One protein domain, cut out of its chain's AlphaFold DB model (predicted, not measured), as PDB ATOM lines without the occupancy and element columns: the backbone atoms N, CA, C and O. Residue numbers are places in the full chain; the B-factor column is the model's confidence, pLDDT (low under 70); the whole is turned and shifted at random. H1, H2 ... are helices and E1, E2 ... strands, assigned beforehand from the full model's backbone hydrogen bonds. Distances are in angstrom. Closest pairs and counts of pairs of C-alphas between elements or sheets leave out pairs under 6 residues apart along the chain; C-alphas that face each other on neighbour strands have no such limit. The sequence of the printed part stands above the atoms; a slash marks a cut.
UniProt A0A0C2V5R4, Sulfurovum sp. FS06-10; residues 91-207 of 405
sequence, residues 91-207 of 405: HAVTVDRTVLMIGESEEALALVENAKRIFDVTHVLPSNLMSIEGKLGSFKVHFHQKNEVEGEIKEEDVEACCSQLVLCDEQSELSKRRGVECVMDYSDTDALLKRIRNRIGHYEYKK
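This is residues 91 to 207 of the 405 residues of a protein of Sulfurovum sp. FS06-10 (UniProt A0A0C2V5R4). A small parallel sheet, E3 E2 E7 E8, makes the core, with H1 and H3 packed over one face; over the other face lie short H2 and the near part of an antiparallel three-strand sheet, E4 E5 E6, the two sheets only partly face to face with their strands crossed. The far part of the hairpin of E5 and E6 reaches out from this body as a long two-strand arm, and at the opposite end E1 and E9 pair as a small ribbon. The printed part has 117 residues with three named helices and nine named strands, in the order E1 E2 H1 E3 E4 E5 E6 E7 H2 E8 H3 E9, and its class is mixed, helices and strands. It is compact, with a radius of gyration of the C-alphas of 14.7 A, and spans 50 by 33 by 28 A.

In the largest sheet, E3 is residues 120 to 124, E2 is residues 98 to 102, E7 is residues 164 to 167 and E8 is residues 180 to 182. H1, residues 106 to 115, is 14.2 A long; H3, residues 189 to 197, is 12.2 A long; H2 is residues 173 to 176. E4 is residues 129 to 133. E5, residues 139 to 149, is 28.9 A long, and E6, residues 152 to 162, is 29.3 A long and begins with C-alpha 152 at (3.674, -62.381, -36.686). E1, residues 91 to 95, begins with C-alpha 91 at (-4.124, -17.800, -33.223). E9, residues 201 to 206, is 16.6 A long and ends with C-alpha 206 at (-8.646, -14.224, -31.717).

The sheet E3 E2 E7 E8 is parallel, with edge strands E3 and E8; N 101 and O 122 are 2.8 A apart, N 102 and O 166 2.8 A, and N 167 and O 181 2.8 A, each within hydrogen-bond range. E2, H1, E3 and E7, H2, E8 are strand-helix-strand units, two parallel neighbour strands with a helix between, each with a right-handed crossover. H1 is on the sheet at a height of 9.4 A, over E2 and only just over E3, with 3 of its C-alphas there; it runs along the strands, at 0 degrees to E2 on the local plane. H3 is on the same face at a height of 9.7 A, over E7, and runs along the strands. H1 and H3 are close but not clearly touching, the closest C-alphas being those of Ala 115 and Leu 193, 7.1 A. H2 is on the opposite face at a height of 7.0 A, only just over E8, with 3 of its C-alphas there. In H1 and H3 every O i to N i+4 pair is within hydrogen-bond range; H2 is too short for one. The sheets E3 E2 E7 E8 and E4 E5 E6 form a sandwich, two sheets face to face, the facing parts 10.4 A centre to centre and the strands at 56 degrees. The closest C-alphas of E2 and E6 are those of Thr 98 and Cys 162, 5.0 A. E4 E5 E6 is a meander, each strand the antiparallel neighbour of the one before; N 133 and O 140 are 2.8 A apart, and N 145 and O 156 2.8 A. E6 bends by 51 degrees at residue 157. E1 and E9 are antiparallel, with N 93 and O 203 2.9 A apart, and E1 runs on into E2 at 67 degrees.

The two C-alphas farthest apart are those of Gly 151 and Lys 206, 52.0 A. The printed part has no cut. No link is long; E8 to H3 is short and the others are tight. The mean pLDDT of the printed part is 89.9, and residue 173 is under 70.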
ATOM      1  N   HIS A  91      -4.202 -16.390 -32.906       88.56
ATOM      2  CA  HIS A  91      -4.124 -17.800 -33.223       88.56
ATOM      3  C   HIS A  91      -4.278 -17.968 -34.724       88.56
ATOM      4  O   HIS A  91      -5.006 -17.220 -35.372       88.56
ATOM      5  N   ALA A  92      -3.616 -18.984 -35.255       90.00
ATOM      6  CA  ALA A  92      -3.814 -19.419 -36.616       90.00
ATOM      7  C   ALA A  92      -4.110 -20.912 -36.613       90.00
ATOM      8  O   ALA A  92      -3.624 -21.655 -35.753       90.00
ATOM      9  N   VAL A  93      -4.928 -21.344 -37.557       89.81
ATOM     10  CA  VAL A  93      -5.115 -22.753 -37.866       89.81
ATOM     11  C   VAL A  93      -5.124 -22.914 -39.375       89.81
ATOM     12  O   VAL A  93      -5.780 -22.158 -40.091       89.81
ATOM     13  N   THR A  94      -4.361 -23.888 -39.849       93.25
ATOM     14  CA  THR A  94      -4.365 -24.283 -41.251       93.25
ATOM     15  C   THR A  94      -5.166 -25.565 -41.350       93.25
ATOM     16  O   THR A  94      -4.877 -26.532 -40.655       93.25
ATOM     17  N   VAL A  95      -6.195 -25.549 -42.184       95.12
ATOM     18  CA  VAL A  95      -6.926 -26.747 -42.582       95.12
ATOM     19  C   VAL A  95      -6.347 -27.148 -43.928       95.12
ATOM     20  O   VAL A  95      -6.570 -26.470 -44.933       95.12
ATOM     21  N   ASP A  96      -5.541 -28.198 -43.933       95.44
ATOM     22  CA  ASP A  96      -4.935 -28.754 -45.138       95.44
ATOM     23  C   ASP A  96      -5.796 -29.885 -45.731       95.44
ATOM     24  O   ASP A  96      -6.979 -30.039 -45.415       95.44
ATOM     25  N   ARG A  97      -5.213 -30.645 -46.662       96.88
ATOM     26  CA  ARG A  97      -5.889 -31.734 -47.375       96.88
ATOM     27  C   ARG A  97      -5.921 -33.050 -46.598       96.88
ATOM     28  O   ARG A  97      -6.436 -34.018 -47.146       96.88
ATOM     29  N   THR A  98      -5.420 -33.103 -45.365       98.00
ATOM     30  CA  THR A  98      -5.410 -34.337 -44.573       98.00
ATOM     31  C   THR A  98      -6.790 -34.622 -43.982       98.00
ATOM     32  O   THR A  98      -7.380 -33.795 -43.275       98.00
ATOM     33  N   VAL A  99      -7.322 -35.806 -44.275       97.69
ATOM     34  CA  VAL A  99      -8.640 -36.252 -43.809       97.69
ATOM     35  C   VAL A  99      -8.499 -37.654 -43.245       97.69
ATOM     36  O   VAL A  99      -7.964 -38.529 -43.916       97.69
ATOM     37  N   LEU A 100      -8.995 -37.894 -42.034       97.69
ATOM     38  CA  LEU A 100      -9.083 -39.248 -41.498       97.69
ATOM     39  C   LEU A 100     -10.533 -39.737 -41.555       97.69
ATOM     40  O   LEU A 100     -11.448 -39.068 -41.082       97.69
ATOM     41  N   MET A 101     -10.741 -40.886 -42.190       96.44
ATOM     42  CA  MET A 101     -12.052 -41.492 -42.407       96.44
ATOM     43  C   MET A 101     -12.181 -42.756 -41.561       96.44
ATOM     44  O   MET A 101     -11.281 -43.599 -41.574       96.44
ATOM     45  N   ILE A 102     -13.290 -42.881 -40.837       95.19
ATOM     46  CA  ILE A 102     -13.551 -43.975 -39.901       95.19
ATOM     47  C   ILE A 102     -14.750 -44.769 -40.400       95.19
ATOM     48  O   ILE A 102     -15.853 -44.228 -40.502       95.19
ATOM     49  N   GLY A 103     -14.527 -46.041 -40.716       94.12
ATOM     50  CA  GLY A 103     -15.566 -46.943 -41.206       94.12
ATOM     51  C   GLY A 103     -15.012 -48.270 -41.714       94.12
ATOM     52  O   GLY A 103     -13.806 -48.432 -41.865       94.12
ATOM     53  N   GLU A 104     -15.890 -49.219 -41.973       94.56
ATOM     54  CA  GLU A 104     -15.621 -50.577 -42.430       94.56
ATOM     55  C   GLU A 104     -16.629 -51.083 -43.480       94.56
ATOM     56  O   GLU A 104     -16.363 -52.112 -44.101       94.56
ATOM     57  N   SER A 105     -17.747 -50.379 -43.723       93.75
ATOM     58  CA  SER A 105     -18.726 -50.764 -44.757       93.75
ATOM     59  C   SER A 105     -18.158 -50.709 -46.185       93.75
ATOM     60  O   SER A 105     -17.174 -50.019 -46.465       93.75
ATOM     61  N   GLU A 106     -18.799 -51.409 -47.128       93.38
ATOM     62  CA  GLU A 106     -18.417 -51.335 -48.548       93.38
ATOM     63  C   GLU A 106     -18.545 -49.902 -49.086       93.38
ATOM     64  O   GLU A 106     -17.679 -49.425 -49.828       93.38
ATOM     65  N   GLU A 107     -19.582 -49.180 -48.660       91.56
ATOM     66  CA  GLU A 107     -19.802 -47.774 -48.984       91.56
ATOM     67  C   GLU A 107     -18.690 -46.877 -48.422       91.56
ATOM     68  O   GLU A 107     -18.202 -45.987 -49.129       91.56
ATOM     69  N   ALA A 108     -18.242 -47.128 -47.187       92.81
ATOM     70  CA  ALA A 108     -17.123 -46.417 -46.574       92.81
ATOM     71  C   ALA A 108     -15.827 -46.622 -47.367       92.81
ATOM     72  O   ALA A 108     -15.127 -45.652 -47.667       92.81
ATOM     73  N   LEU A 109     -15.525 -47.864 -47.756       94.56
ATOM     74  CA  LEU A 109     -14.334 -48.191 -48.545       94.56
ATOM     75  C   LEU A 109     -14.368 -47.514 -49.925       94.56
ATOM     76  O   LEU A 109     -13.365 -46.944 -50.364       94.56
ATOM     77  N   ALA A 110     -15.527 -47.500 -50.589       94.25
ATOM     78  CA  ALA A 110     -15.703 -46.798 -51.859       94.25
ATOM     79  C   ALA A 110     -15.520 -45.274 -51.717       94.25
ATOM     80  O   ALA A 110     -14.885 -44.637 -52.568       94.25
ATOM     81  N   LEU A 111     -16.034 -44.680 -50.634       94.56
ATOM     82  CA  LEU A 111     -15.845 -43.262 -50.324       94.56
ATOM     83  C   LEU A 111     -14.370 -42.928 -50.077       94.56
ATOM     84  O   LEU A 111     -13.889 -41.927 -50.610       94.56
ATOM     85  N   VAL A 112     -13.652 -43.760 -49.318       95.75
ATOM     86  CA  VAL A 112     -12.212 -43.602 -49.055       95.75
ATOM     87  C   VAL A 112     -11.427 -43.557 -50.365       95.75
ATOM     88  O   VAL A 112     -10.633 -42.637 -50.574       95.75
ATOM     89  N   GLU A 113     -11.679 -44.490 -51.285       95.62
ATOM     90  CA  GLU A 113     -11.005 -44.517 -52.589       95.62
ATOM     91  C   GLU A 113     -11.326 -43.286 -53.447       95.62
ATOM     92  O   GLU A 113     -10.441 -42.725 -54.101       95.62
ATOM     93  N   ASN A 114     -12.570 -42.803 -53.414       94.00
ATOM     94  CA  ASN A 114     -12.930 -41.568 -54.108       94.00
ATOM     95  C   ASN A 114     -12.238 -40.341 -53.480       94.00
ATOM     96  O   ASN A 114     -11.683 -39.497 -54.188       94.00
ATOM     97  N   ALA A 115     -12.215 -40.255 -52.149       95.38
ATOM     98  CA  ALA A 115     -11.642 -39.139 -51.404       95.38
ATOM     99  C   ALA A 115     -10.120 -39.013 -51.594       95.38
ATOM    100  O   ALA A 115      -9.625 -37.889 -51.725       95.38
ATOM    101  N   LYS A 116      -9.389 -40.133 -51.719       96.56
ATOM    102  CA  LYS A 116      -7.935 -40.171 -52.004       96.56
ATOM    103  C   LYS A 116      -7.525 -39.427 -53.280       96.56
ATOM    104  O   LYS A 116      -6.364 -39.070 -53.449       96.56
ATOM    105  N   ARG A 117      -8.463 -39.161 -54.197       94.12
ATOM    106  CA  ARG A 117      -8.207 -38.371 -55.417       94.12
ATOM    107  C   ARG A 117      -8.033 -36.875 -55.150       94.12
ATOM    108  O   ARG A 117      -7.532 -36.160 -56.016       94.12
ATOM    109  N   ILE A 118      -8.508 -36.392 -54.003       93.62
ATOM    110  CA  ILE A 118      -8.598 -34.963 -53.661       93.62
ATOM    111  C   ILE A 118      -7.846 -34.659 -52.355       93.62
ATOM    112  O   ILE A 118      -7.306 -33.560 -52.202       93.62
ATOM    113  N   PHE A 119      -7.821 -35.621 -51.432       97.38
ATOM    114  CA  PHE A 119      -7.344 -35.484 -50.061       97.38
ATOM    115  C   PHE A 119      -6.255 -36.510 -49.735       97.38
ATOM    116  O   PHE A 119      -6.215 -37.593 -50.319       97.38
ATOM    117  N   ASP A 120      -5.426 -36.187 -48.745       97.38
ATOM    118  CA  ASP A 120      -4.487 -37.124 -48.132       97.38
ATOM    119  C   ASP A 120      -5.255 -37.914 -47.060       97.38
ATOM    120  O   ASP A 120      -5.473 -37.426 -45.947       97.38
ATOM    121  N   VAL A 121      -5.768 -39.091 -47.439       97.56
ATOM    122  CA  VAL A 121      -6.716 -39.855 -46.612       97.56
ATOM    123  C   VAL A 121      -6.019 -40.915 -45.765       97.56
ATOM    124  O   VAL A 121      -5.405 -41.836 -46.306       97.56
ATOM    125  N   THR A 122      -6.222 -40.847 -44.451       96.56
ATOM    126  CA  THR A 122      -5.959 -41.955 -43.523       96.56
ATOM    127  C   THR A 122      -7.270 -42.680 -43.248       96.56
ATOM    128  O   THR A 122      -8.262 -42.051 -42.892       96.56
ATOM    129  N   HIS A 123      -7.306 -43.998 -43.412       96.25
ATOM    130  CA  HIS A 123      -8.492 -44.808 -43.129       96.25
ATOM    131  C   HIS A 123      -8.263 -45.637 -41.867       96.25
ATOM    132  O   HIS A 123      -7.206 -46.248 -41.720       96.25
ATOM    133  N   VAL A 124      -9.233 -45.626 -40.955       95.00
ATOM    134  CA  VAL A 124      -9.177 -46.345 -39.678       95.00
ATOM    135  C   VAL A 124     -10.461 -47.152 -39.501       95.00
ATOM    136  O   VAL A 124     -11.561 -46.640 -39.702       95.00
ATOM    137  N   LEU A 125     -10.323 -48.418 -39.108       92.81
ATOM    138  CA  LEU A 125     -11.467 -49.249 -38.737       92.81
ATOM    139  C   LEU A 125     -12.005 -48.807 -37.369       92.81
ATOM    140  O   LEU A 125     -11.194 -48.569 -36.469       92.81
ATOM    141  N   PRO A 126     -13.334 -48.754 -37.158       91.25
ATOM    142  CA  PRO A 126     -13.910 -48.360 -35.871       91.25
ATOM    143  C   PRO A 126     -13.366 -49.182 -34.692       91.25
ATOM    144  O   PRO A 126     -13.067 -48.633 -33.636       91.25
ATOM    145  N   SER A 127     -13.150 -50.484 -34.902       91.12
ATOM    146  CA  SER A 127     -12.613 -51.418 -33.901       91.12
ATOM    147  C   SER A 127     -11.172 -51.138 -33.461       91.12
ATOM    148  O   SER A 127     -10.768 -51.598 -32.395       91.12
ATOM    149  N   ASN A 128     -10.407 -50.374 -34.243       92.81
ATOM    150  CA  ASN A 128      -9.027 -50.014 -33.921       92.81
ATOM    151  C   ASN A 128      -8.916 -48.633 -33.261       92.81
ATOM    152  O   ASN A 128      -7.831 -48.262 -32.814       92.81
ATOM    153  N   LEU A 129      -9.993 -47.846 -33.236       91.00
ATOM    154  CA  LEU A 129      -9.974 -46.478 -32.736       91.00
ATOM    155  C   LEU A 129      -9.842 -46.455 -31.206       91.00
ATOM    156  O   LEU A 129     -10.676 -47.011 -30.499       91.00
ATOM    157  N   MET A 130      -8.831 -45.755 -30.691       90.88
ATOM    158  CA  MET A 130      -8.631 -45.587 -29.248       90.88
ATOM    159  C   MET A 130      -9.177 -44.245 -28.765       90.88
ATOM    160  O   MET A 130      -9.970 -44.184 -27.827       90.88
ATOM    161  N   SER A 131      -8.746 -43.146 -29.387       88.19
ATOM    162  CA  SER A 131      -9.179 -41.808 -28.988       88.19
ATOM    163  C   SER A 131      -9.061 -40.794 -30.120       88.19
ATOM    164  O   SER A 131      -8.251 -40.922 -31.039       88.19
ATOM    165  N   ILE A 132      -9.898 -39.758 -30.036       89.00
ATOM    166  CA  ILE A 132      -9.874 -38.605 -30.933       89.00
ATOM    167  C   ILE A 132      -9.807 -37.335 -30.096       89.00
ATOM    168  O   ILE A 132     -10.720 -37.009 -29.320       89.00
ATOM    169  N   GLU A 133      -8.749 -36.574 -30.320       85.88
ATOM    170  CA  GLU A 133      -8.471 -35.307 -29.665       85.88
ATOM    171  C   GLU A 133      -8.323 -34.176 -30.680       85.88
ATOM    172  O   GLU A 133      -8.130 -34.385 -31.877       85.88
ATOM    173  N   GLY A 134      -8.397 -32.945 -30.185       84.88
ATOM    174  CA  GLY A 134      -8.193 -31.756 -30.998       84.88
ATOM    175  C   GLY A 134      -9.465 -31.242 -31.667       84.88
ATOM    176  O   GLY A 134     -10.584 -31.435 -31.191       84.88
ATOM    177  N   LYS A 135      -9.266 -30.475 -32.735       86.88
ATOM    178  CA  LYS A 135     -10.294 -29.671 -33.411       86.88
ATOM    179  C   LYS A 135      -9.927 -29.480 -34.879       86.88
ATOM    180  O   LYS A 135      -8.775 -29.718 -35.237       86.88
ATOM    181  N   LEU A 136     -10.861 -28.959 -35.682       90.00
ATOM    182  CA  LEU A 136     -10.645 -28.601 -37.092       90.00
ATOM    183  C   LEU A 136      -9.247 -27.996 -37.334       90.00
ATOM    184  O   LEU A 136      -8.888 -27.003 -36.699       90.00
ATOM    185  N   GLY A 137      -8.487 -28.615 -38.241       91.31
ATOM    186  CA  GLY A 137      -7.108 -28.272 -38.618       91.31
ATOM    187  C   GLY A 137      -6.010 -28.837 -37.705       91.31
ATOM    188  O   GLY A 137      -4.838 -28.548 -37.910       91.31
ATOM    189  N   SER A 138      -6.363 -29.586 -36.658       90.88
ATOM    190  CA  SER A 138      -5.415 -30.086 -35.648       90.88
ATOM    191  C   SER A 138      -5.974 -31.278 -34.859       90.88
ATOM    192  O   SER A 138      -5.856 -31.320 -33.632       90.88
ATOM    193  N   PHE A 139      -6.646 -32.217 -35.528       92.81
ATOM    194  CA  PHE A 139      -7.082 -33.452 -34.879       92.81
ATOM    195  C   PHE A 139      -5.901 -34.398 -34.684       92.81
ATOM    196  O   PHE A 139      -5.020 -34.488 -35.541       92.81
ATOM    197  N   LYS A 140      -5.920 -35.112 -33.561       94.31
ATOM    198  CA  LYS A 140      -5.018 -36.213 -33.240       94.31
ATOM    199  C   LYS A 140      -5.855 -37.452 -32.996       94.31
ATOM    200  O   LYS A 140      -6.754 -37.429 -32.155       94.31
ATOM    201  N   VAL A 141      -5.586 -38.501 -33.755       94.94
ATOM    202  CA  VAL A 141      -6.320 -39.758 -33.675       94.94
ATOM    203  C   VAL A 141      -5.352 -40.850 -33.277       94.94
ATOM    204  O   VAL A 141      -4.366 -41.081 -33.976       94.94
ATOM    205  N   HIS A 142      -5.645 -41.499 -32.157       94.44
ATOM    206  CA  HIS A 142      -4.899 -42.646 -31.663       94.44
ATOM    207  C   HIS A 142      -5.654 -43.918 -32.029       94.44
ATOM    208  O   HIS A 142      -6.859 -44.018 -31.772       94.44
ATOM    209  N   PHE A 143      -4.967 -44.870 -32.648       94.88
ATOM    210  CA  PHE A 143      -5.552 -46.141 -33.059       94.88
ATOM    211  C   PHE A 143      -4.503 -47.251 -33.103       94.88
ATOM    212  O   PHE A 143      -3.309 -46.992 -33.264       94.88
ATOM    213  N   HIS A 144      -4.966 -48.494 -33.003       93.62
ATOM    214  CA  HIS A 144      -4.129 -49.672 -33.177       93.62
ATOM    215  C   HIS A 144      -3.901 -49.955 -34.665       93.62
ATOM    216  O   HIS A 144      -4.848 -50.075 -35.454       93.62
ATOM    217  N   GLN A 145      -2.642 -50.100 -35.062       87.50
ATOM    218  CA  GLN A 145      -2.267 -50.561 -36.389       87.50
ATOM    219  C   GLN A 145      -1.716 -51.983 -36.307       87.50
ATOM    220  O   GLN A 145      -0.784 -52.267 -35.559       87.50
ATOM    221  N   LYS A 146      -2.300 -52.883 -37.102       84.75
ATOM    222  CA  LYS A 146      -1.836 -54.266 -37.235       84.75
ATOM    223  C   LYS A 146      -0.887 -54.353 -38.418       84.75
ATOM    224  O   LYS A 146      -1.317 -54.187 -39.558       84.75
ATOM    225  N   ASN A 147       0.381 -54.621 -38.138       78.25
ATOM    226  CA  ASN A 147       1.410 -54.836 -39.145       78.25
ATOM    227  C   ASN A 147       1.854 -56.299 -39.104       78.25
ATOM    228  O   ASN A 147       2.134 -56.852 -38.042       78.25
ATOM    229  N   GLU A 148       1.927 -56.932 -40.271       73.88
ATOM    230  CA  GLU A 148       2.476 -58.279 -40.400       73.88
ATOM    231  C   GLU A 148       3.990 -58.171 -40.616       73.88
ATOM    232  O   GLU A 148       4.452 -57.670 -41.643       73.88
ATOM    233  N   VAL A 149       4.772 -58.603 -39.625       70.19
ATOM    234  CA  VAL A 149       6.239 -58.601 -39.681       70.19
ATOM    235  C   VAL A 149       6.715 -60.025 -39.440       70.19
ATOM    236  O   VAL A 149       6.478 -60.588 -38.379       70.19
ATOM    237  N   GLU A 150       7.369 -60.617 -40.442       73.31
ATOM    238  CA  GLU A 150       7.899 -61.993 -40.381       73.31
ATOM    239  C   GLU A 150       6.842 -63.070 -40.038       73.31
ATOM    240  O   GLU A 150       7.162 -64.107 -39.464       73.31
ATOM    241  N   GLY A 151       5.577 -62.854 -40.424       73.31
ATOM    242  CA  GLY A 151       4.472 -63.791 -40.173       73.31
ATOM    243  C   GLY A 151       3.862 -63.699 -38.770       73.31
ATOM    244  O   GLY A 151       2.950 -64.462 -38.452       73.31
ATOM    245  N   GLU A 152       4.321 -62.757 -37.942       70.38
ATOM    246  CA  GLU A 152       3.674 -62.381 -36.686       70.38
ATOM    247  C   GLU A 152       2.902 -61.068 -36.866       70.38
ATOM    248  O   GLU A 152       3.416 -60.084 -37.407       70.38
ATOM    249  N   ILE A 153       1.652 -61.043 -36.396       75.00
ATOM    250  CA  ILE A 153       0.862 -59.813 -36.321       75.00
ATOM    251  C   ILE A 153       1.352 -59.041 -35.100       75.00
ATOM    252  O   ILE A 153       1.124 -59.461 -33.965       75.00
ATOM    253  N   LYS A 154       2.014 -57.910 -35.337       77.19
ATOM    254  CA  LYS A 154       2.349 -56.947 -34.291       77.19
ATOM    255  C   LYS A 154       1.333 -55.819 -34.313       77.19
ATOM    256  O   LYS A 154       1.009 -55.278 -35.369       77.19
ATOM    257  N   GLU A 155       0.813 -55.512 -33.135       81.25
ATOM    258  CA  GLU A 155      -0.128 -54.424 -32.916       81.25
ATOM    259  C   GLU A 155       0.639 -53.263 -32.285       81.25
ATOM    260  O   GLU A 155       1.303 -53.432 -31.261       81.25
ATOM    261  N   GLU A 156       0.616 -52.114 -32.951       89.06
ATOM    262  CA  GLU A 156       1.330 -50.909 -32.534       89.06
ATOM    263  C   GLU A 156       0.352 -49.743 -32.394       89.06
ATOM    264  O   GLU A 156      -0.572 -49.589 -33.196       89.06
ATOM    265  N   ASP A 157       0.570 -48.908 -31.379       92.00
ATOM    266  CA  ASP A 157      -0.224 -47.704 -31.149       92.00
ATOM    267  C   ASP A 157       0.295 -46.573 -32.039       92.00
ATOM    268  O   ASP A 157       1.469 -46.193 -31.971       92.00
ATOM    269  N   VAL A 158      -0.587 -46.015 -32.864       94.12
ATOM    270  CA  VAL A 158      -0.246 -44.984 -33.847       94.12
ATOM    271  C   VAL A 158      -1.026 -43.708 -33.561       94.12
ATOM    272  O   VAL A 158      -2.231 -43.744 -33.324       94.12
ATOM    273  N   GLU A 159      -0.337 -42.566 -33.611       95.19
ATOM    274  CA  GLU A 159      -0.946 -41.232 -33.622       95.19
ATOM    275  C   GLU A 159      -0.932 -40.682 -35.056       95.19
ATOM    276  O   GLU A 159       0.136 -40.428 -35.619       95.19
ATOM    277  N   ALA A 160      -2.108 -40.445 -35.638       95.38
ATOM    278  CA  ALA A 160      -2.244 -39.700 -36.887       95.38
ATOM    279  C   ALA A 160      -2.762 -38.284 -36.622       95.38
ATOM    280  O   ALA A 160      -3.769 -38.086 -35.940       95.38
ATOM    281  N   CYS A 161      -2.094 -37.294 -37.216       95.38
ATOM    282  CA  CYS A 161      -2.588 -35.923 -37.263       95.38
ATOM    283  C   CYS A 161      -3.394 -35.705 -38.545       95.38
ATOM    284  O   CYS A 161      -2.928 -36.052 -39.631       95.38
ATOM    285  N   CYS A 162      -4.568 -35.089 -38.437       96.25
ATOM    286  CA  CYS A 162      -5.360 -34.712 -39.604       96.25
ATOM    287  C   CYS A 162      -6.114 -33.398 -39.396       96.25
ATOM    288  O   CYS A 162      -6.430 -32.987 -38.276       96.25
ATOM    289  N   SER A 163      -6.454 -32.737 -40.495       95.75
ATOM    290  CA  SER A 163      -7.215 -31.496 -40.459       95.75
ATOM    291  C   SER A 163      -8.705 -31.733 -40.244       95.75
ATOM    292  O   SER A 163      -9.371 -30.909 -39.613       95.75
ATOM    293  N   GLN A 164      -9.250 -32.826 -40.776       95.69
ATOM    294  CA  GLN A 164     -10.687 -33.109 -40.774       95.69
ATOM    295  C   GLN A 164     -10.958 -34.602 -40.581       95.69
ATOM    296  O   GLN A 164     -10.109 -35.435 -40.896       95.69
ATOM    297  N   LEU A 165     -12.147 -34.926 -40.073       95.31
ATOM    298  CA  LEU A 165     -12.605 -36.284 -39.807       95.31
ATOM    299  C   LEU A 165     -13.898 -36.577 -40.562       95.31
ATOM    300  O   LEU A 165     -14.748 -35.697 -40.709       95.31
ATOM    301  N   VAL A 166     -14.064 -37.822 -40.996       95.44
ATOM    302  CA  VAL A 166     -15.325 -38.324 -41.552       95.44
ATOM    303  C   VAL A 166     -15.706 -39.620 -40.856       95.44
ATOM    304  O   VAL A 166     -14.910 -40.554 -40.811       95.44
ATOM    305  N   LEU A 167     -16.925 -39.669 -40.334       94.06
ATOM    306  CA  LEU A 167     -17.565 -40.872 -39.817       94.06
ATOM    307  C   LEU A 167     -18.421 -41.456 -40.939       94.06
ATOM    308  O   LEU A 167     -19.356 -40.804 -41.413       94.06
ATOM    309  N   CYS A 168     -18.063 -42.647 -41.404       91.56
ATOM    310  CA  CYS A 168     -18.716 -43.252 -42.557       91.56
ATOM    311  C   CYS A 168     -19.971 -44.040 -42.175       91.56
ATOM    312  O   CYS A 168     -20.977 -43.929 -42.868       91.56
ATOM    313  N   ASP A 169     -19.919 -44.781 -41.066       85.00
ATOM    314  CA  ASP A 169     -20.906 -45.835 -40.787       85.00
ATOM    315  C   ASP A 169     -21.836 -45.546 -39.610       85.00
ATOM    316  O   ASP A 169     -22.866 -46.198 -39.465       85.00
ATOM    317  N   GLU A 170     -21.510 -44.566 -38.768       80.06
ATOM    318  CA  GLU A 170     -22.326 -44.240 -37.602       80.06
ATOM    319  C   GLU A 170     -22.365 -42.742 -37.295       80.06
ATOM    320  O   GLU A 170     -21.416 -41.991 -37.529       80.06
ATOM    321  N   GLN A 171     -23.497 -42.319 -36.731       74.25
ATOM    322  CA  GLN A 171     -23.637 -41.021 -36.098       74.25
ATOM    323  C   GLN A 171     -23.133 -41.172 -34.670       74.25
ATOM    324  O   GLN A 171     -23.616 -41.997 -33.899       74.25
ATOM    325  N   SER A 172     -22.169 -40.339 -34.321       75.12
ATOM    326  CA  SER A 172     -21.613 -40.248 -32.979       75.12
ATOM    327  C   SER A 172     -21.782 -38.822 -32.481       75.12
ATOM    328  O   SER A 172     -21.868 -37.891 -33.275       75.12
ATOM    329  N   GLU A 173     -21.735 -38.611 -31.169       69.38
ATOM    330  CA  GLU A 173     -21.621 -37.269 -30.583       69.38
ATOM    331  C   GLU A 173     -20.424 -36.486 -31.158       69.38
ATOM    332  O   GLU A 173     -20.435 -35.255 -31.208       69.38
ATOM    333  N   LEU A 174     -19.419 -37.195 -31.683       74.31
ATOM    334  CA  LEU A 174     -18.314 -36.619 -32.444       74.31
ATOM    335  C   LEU A 174     -18.764 -35.825 -33.680       74.31
ATOM    336  O   LEU A 174     -18.097 -34.844 -34.002       74.31
ATOM    337  N   SER A 175     -19.868 -36.177 -34.351       76.88
ATOM    338  CA  SER A 175     -20.362 -35.447 -35.534       76.88
ATOM    339  C   SER A 175     -20.833 -34.028 -35.205       76.88
ATOM    340  O   SER A 175     -20.868 -33.164 -36.079       76.88
ATOM    341  N   LYS A 176     -21.111 -33.731 -33.926       73.94
ATOM    342  CA  LYS A 176     -21.407 -32.366 -33.462       73.94
ATOM    343  C   LYS A 176     -20.166 -31.469 -33.477       73.94
ATOM    344  O   LYS A 176     -20.286 -30.245 -33.448       73.94
ATOM    345  N   ARG A 177     -18.958 -32.047 -33.504       79.06
ATOM    346  CA  ARG A 177     -17.700 -31.291 -33.525       79.06
ATOM    347  C   ARG A 177     -17.459 -30.733 -34.925       79.06
ATOM    348  O   ARG A 177     -17.343 -31.482 -35.894       79.06
ATOM    349  N   ARG A 178     -17.252 -29.418 -35.054       79.75
ATOM    350  CA  ARG A 178     -16.847 -28.846 -36.348       79.75
ATOM    351  C   ARG A 178     -15.548 -29.482 -36.848       79.75
ATOM    352  O   ARG A 178     -14.549 -29.545 -36.132       79.75
ATOM    353  N   GLY A 179     -15.561 -29.854 -38.125       86.94
ATOM    354  CA  GLY A 179     -14.457 -30.547 -38.782       86.94
ATOM    355  C   GLY A 179     -14.594 -32.065 -38.744       86.94
ATOM    356  O   GLY A 179     -13.782 -32.725 -39.380       86.94
ATOM    357  N   VAL A 180     -15.616 -32.584 -38.058       90.44
ATOM    358  CA  VAL A 180     -16.094 -33.961 -38.167       90.44
ATOM    359  C   VAL A 180     -17.364 -33.939 -39.008       90.44
ATOM    360  O   VAL A 180     -18.245 -33.121 -38.770       90.44
ATOM    361  N   GLU A 181     -17.434 -34.791 -40.019       91.81
ATOM    362  CA  GLU A 181     -18.626 -34.957 -40.851       91.81
ATOM    363  C   GLU A 181     -19.138 -36.384 -40.752       91.81
ATOM    364  O   GLU A 181     -18.340 -37.315 -40.756       91.81
ATOM    365  N   CYS A 182     -20.453 -36.569 -40.701       90.88
ATOM    366  CA  CYS A 182     -21.062 -37.889 -40.806       90.88
ATOM    367  C   CYS A 182     -21.661 -38.063 -42.202       90.88
ATOM    368  O   CYS A 182     -22.416 -37.208 -42.659       90.88
ATOM    369  N   VAL A 183     -21.347 -39.168 -42.885       91.50
ATOM    370  CA  VAL A 183     -21.843 -39.438 -44.248       91.50
ATOM    371  C   VAL A 183     -23.373 -39.418 -44.305       91.50
ATOM    372  O   VAL A 183     -23.941 -38.897 -45.262       91.50
ATOM    373  N   MET A 184     -24.038 -39.900 -43.251       87.44
ATOM    374  CA  MET A 184     -25.503 -39.940 -43.154       87.44
ATOM    375  C   MET A 184     -26.178 -38.559 -43.124       87.44
ATOM    376  O   MET A 184     -27.384 -38.475 -43.343       87.44
ATOM    377  N   ASP A 185     -25.426 -37.476 -42.894       86.88
ATOM    378  CA  ASP A 185     -25.964 -36.108 -42.875       86.88
ATOM    379  C   ASP A 185     -26.085 -35.497 -44.289       86.88
ATOM    380  O   ASP A 185     -26.526 -34.353 -44.446       86.88
ATOM    381  N   TYR A 186     -25.694 -36.239 -45.330       89.00
ATOM    382  CA  TYR A 186     -25.610 -35.762 -46.709       89.00
ATOM    383  C   TYR A 186     -26.448 -36.611 -47.665       89.00
ATOM    384  O   TYR A 186     -26.572 -37.823 -47.516       89.00
ATOM    385  N   SER A 187     -26.998 -35.964 -48.699       86.38
ATOM    386  CA  SER A 187     -27.746 -36.642 -49.769       86.38
ATOM    387  C   SER A 187     -26.867 -37.529 -50.650       86.38
ATOM    388  O   SER A 187     -27.357 -38.491 -51.235       86.38
ATOM    389  N   ASP A 188     -25.590 -37.172 -50.782       90.19
ATOM    390  CA  ASP A 188     -24.608 -37.851 -51.618       90.19
ATOM    391  C   ASP A 188     -23.172 -37.541 -51.156       90.19
ATOM    392  O   ASP A 188     -22.909 -36.596 -50.402       90.19
ATOM    393  N   THR A 189     -22.224 -38.354 -51.627       88.81
ATOM    394  CA  THR A 189     -20.804 -38.259 -51.265       88.81
ATOM    395  C   THR A 189     -20.110 -37.036 -51.867       88.81
ATOM    396  O   THR A 189     -19.183 -36.500 -51.259       88.81
ATOM    397  N   ASP A 190     -20.561 -36.523 -53.013       90.00
ATOM    398  CA  ASP A 190     -19.969 -35.341 -53.647       90.00
ATOM    399  C   ASP A 190     -20.239 -34.066 -52.833       90.00
ATOM    400  O   ASP A 190     -19.347 -33.215 -52.689       90.00
ATOM    401  N   ALA A 191     -21.433 -33.936 -52.254       92.44
ATOM    402  CA  ALA A 191     -21.804 -32.849 -51.354       92.44
ATOM    403  C   ALA A 191     -20.908 -32.825 -50.105       92.44
ATOM    404  O   ALA A 191     -20.371 -31.766 -49.752       92.44
ATOM    405  N   LEU A 192     -20.673 -33.994 -49.501       93.88
ATOM    406  CA  LEU A 192     -19.746 -34.172 -48.381       93.88
ATOM    407  C   LEU A 192     -18.312 -33.768 -48.765       93.88
ATOM    408  O   LEU A 192     -17.695 -32.923 -48.111       93.88
ATOM    409  N   LEU A 193     -17.776 -34.304 -49.865       94.00
ATOM    410  CA  LEU A 193     -16.412 -33.988 -50.306       94.00
ATOM    411  C   LEU A 193     -16.259 -32.504 -50.665       94.00
ATOM    412  O   LEU A 193     -15.207 -31.904 -50.422       94.00
ATOM    413  N   LYS A 194     -17.293 -31.867 -51.226       93.31
ATOM    414  CA  LYS A 194     -17.319 -30.417 -51.470       93.31
ATOM    415  C   LYS A 194     -17.294 -29.627 -50.161       93.31
ATOM    416  O   LYS A 194     -16.563 -28.640 -50.072       93.31
ATOM    417  N   ARG A 195     -18.045 -30.054 -49.143       92.38
ATOM    418  CA  ARG A 195     -18.062 -29.424 -47.814       92.38
ATOM    419  C   ARG A 195     -16.677 -29.422 -47.168       92.38
ATOM    420  O   ARG A 195     -16.212 -28.358 -46.763       92.38
ATOM    421  N   ILE A 196     -16.020 -30.581 -47.120       94.69
ATOM    422  CA  ILE A 196     -14.678 -30.758 -46.536       94.69
ATOM    423  C   ILE A 196     -13.644 -29.925 -47.307       94.69
ATOM    424  O   ILE A 196     -12.808 -29.242 -46.713       94.69
ATOM    425  N   ARG A 197     -13.743 -29.899 -48.641       94.88
ATOM    426  CA  ARG A 197     -12.862 -29.103 -49.512       94.88
ATOM    427  C   ARG A 197     -12.989 -27.604 -49.273       94.88
ATOM    428  O   ARG A 197     -11.981 -26.910 -49.232       94.88
ATOM    429  N   ASN A 198     -14.210 -27.105 -49.087       93.50
ATOM    430  CA  ASN A 198     -14.475 -25.682 -48.861       93.50
ATOM    431  C   ASN A 198     -13.938 -25.163 -47.517       93.50
ATOM    432  O   ASN A 198     -13.933 -23.955 -47.295       93.50
ATOM    433  N   ARG A 199     -13.509 -26.054 -46.614       92.44
ATOM    434  CA  ARG A 199     -12.851 -25.686 -45.355       92.44
ATOM    435  C   ARG A 199     -11.334 -25.628 -45.448       92.44
ATOM    436  O   ARG A 199     -10.717 -25.205 -44.482       92.44
ATOM    437  N   ILE A 200     -10.735 -26.063 -46.557       94.88
ATOM    438  CA  ILE A 200      -9.287 -25.972 -46.740       94.88
ATOM    439  C   ILE A 200      -8.902 -24.498 -46.808       94.88
ATOM    440  O   ILE A 200      -9.452 -23.737 -47.607       94.88
ATOM    441  N   GLY A 201      -7.933 -24.100 -45.996       94.38
ATOM    442  CA  GLY A 201      -7.481 -22.721 -45.952       94.38
ATOM    443  C   GLY A 201      -6.681 -22.391 -44.707       94.38
ATOM    444  O   GLY A 201      -6.492 -23.211 -43.807       94.38
ATOM    445  N   HIS A 202      -6.212 -21.150 -44.675       93.25
ATOM    446  CA  HIS A 202      -5.551 -20.568 -43.521       93.25
ATOM    447  C   HIS A 202      -6.511 -19.611 -42.820       93.25
ATOM    448  O   HIS A 202      -7.079 -18.724 -43.459       93.25
ATOM    449  N   TYR A 203      -6.688 -19.797 -41.515       90.50
ATOM    450  CA  TYR A 203      -7.597 -19.000 -40.706       90.50
ATOM    451  C   TYR A 203      -6.844 -18.368 -39.547       90.50
ATOM    452  O   TYR A 203      -6.319 -19.073 -38.683       90.50
ATOM    453  N   GLU A 204      -6.862 -17.042 -39.488       89.31
ATOM    454  CA  GLU A 204      -6.409 -16.283 -38.328       89.31
ATOM    455  C   GLU A 204      -7.609 -15.878 -37.473       89.31
ATOM    456  O   GLU A 204      -8.638 -15.434 -37.984       89.31
ATOM    457  N   TYR A 205      -7.494 -16.038 -36.158       86.44
ATOM    458  CA  TYR A 205      -8.567 -15.709 -35.228       86.44
ATOM    459  C   TYR A 205      -8.027 -15.275 -33.866       86.44
ATOM    460  O   TYR A 205      -6.927 -15.639 -33.441       86.44
ATOM    461  N   LYS A 206      -8.846 -14.517 -33.140       85.00
ATOM    462  CA  LYS A 206      -8.646 -14.224 -31.717       85.00
ATOM    463  C   LYS A 206      -9.581 -15.103 -30.903       85.00
ATOM    464  O   LYS A 206     -10.704 -15.374 -31.320       85.00
ATOM    465  N   LYS A 207      -9.140 -15.539 -29.723       85.50
ATOM    466  CA  LYS A 207     -10.067 -16.147 -28.764       85.50
ATOM    467  C   LYS A 207     -10.989 -15.057 -28.229       85.50
ATOM    468  O   LYS A 207     -10.512 -14.088 -27.653       85.50
TER     469      LYS A 207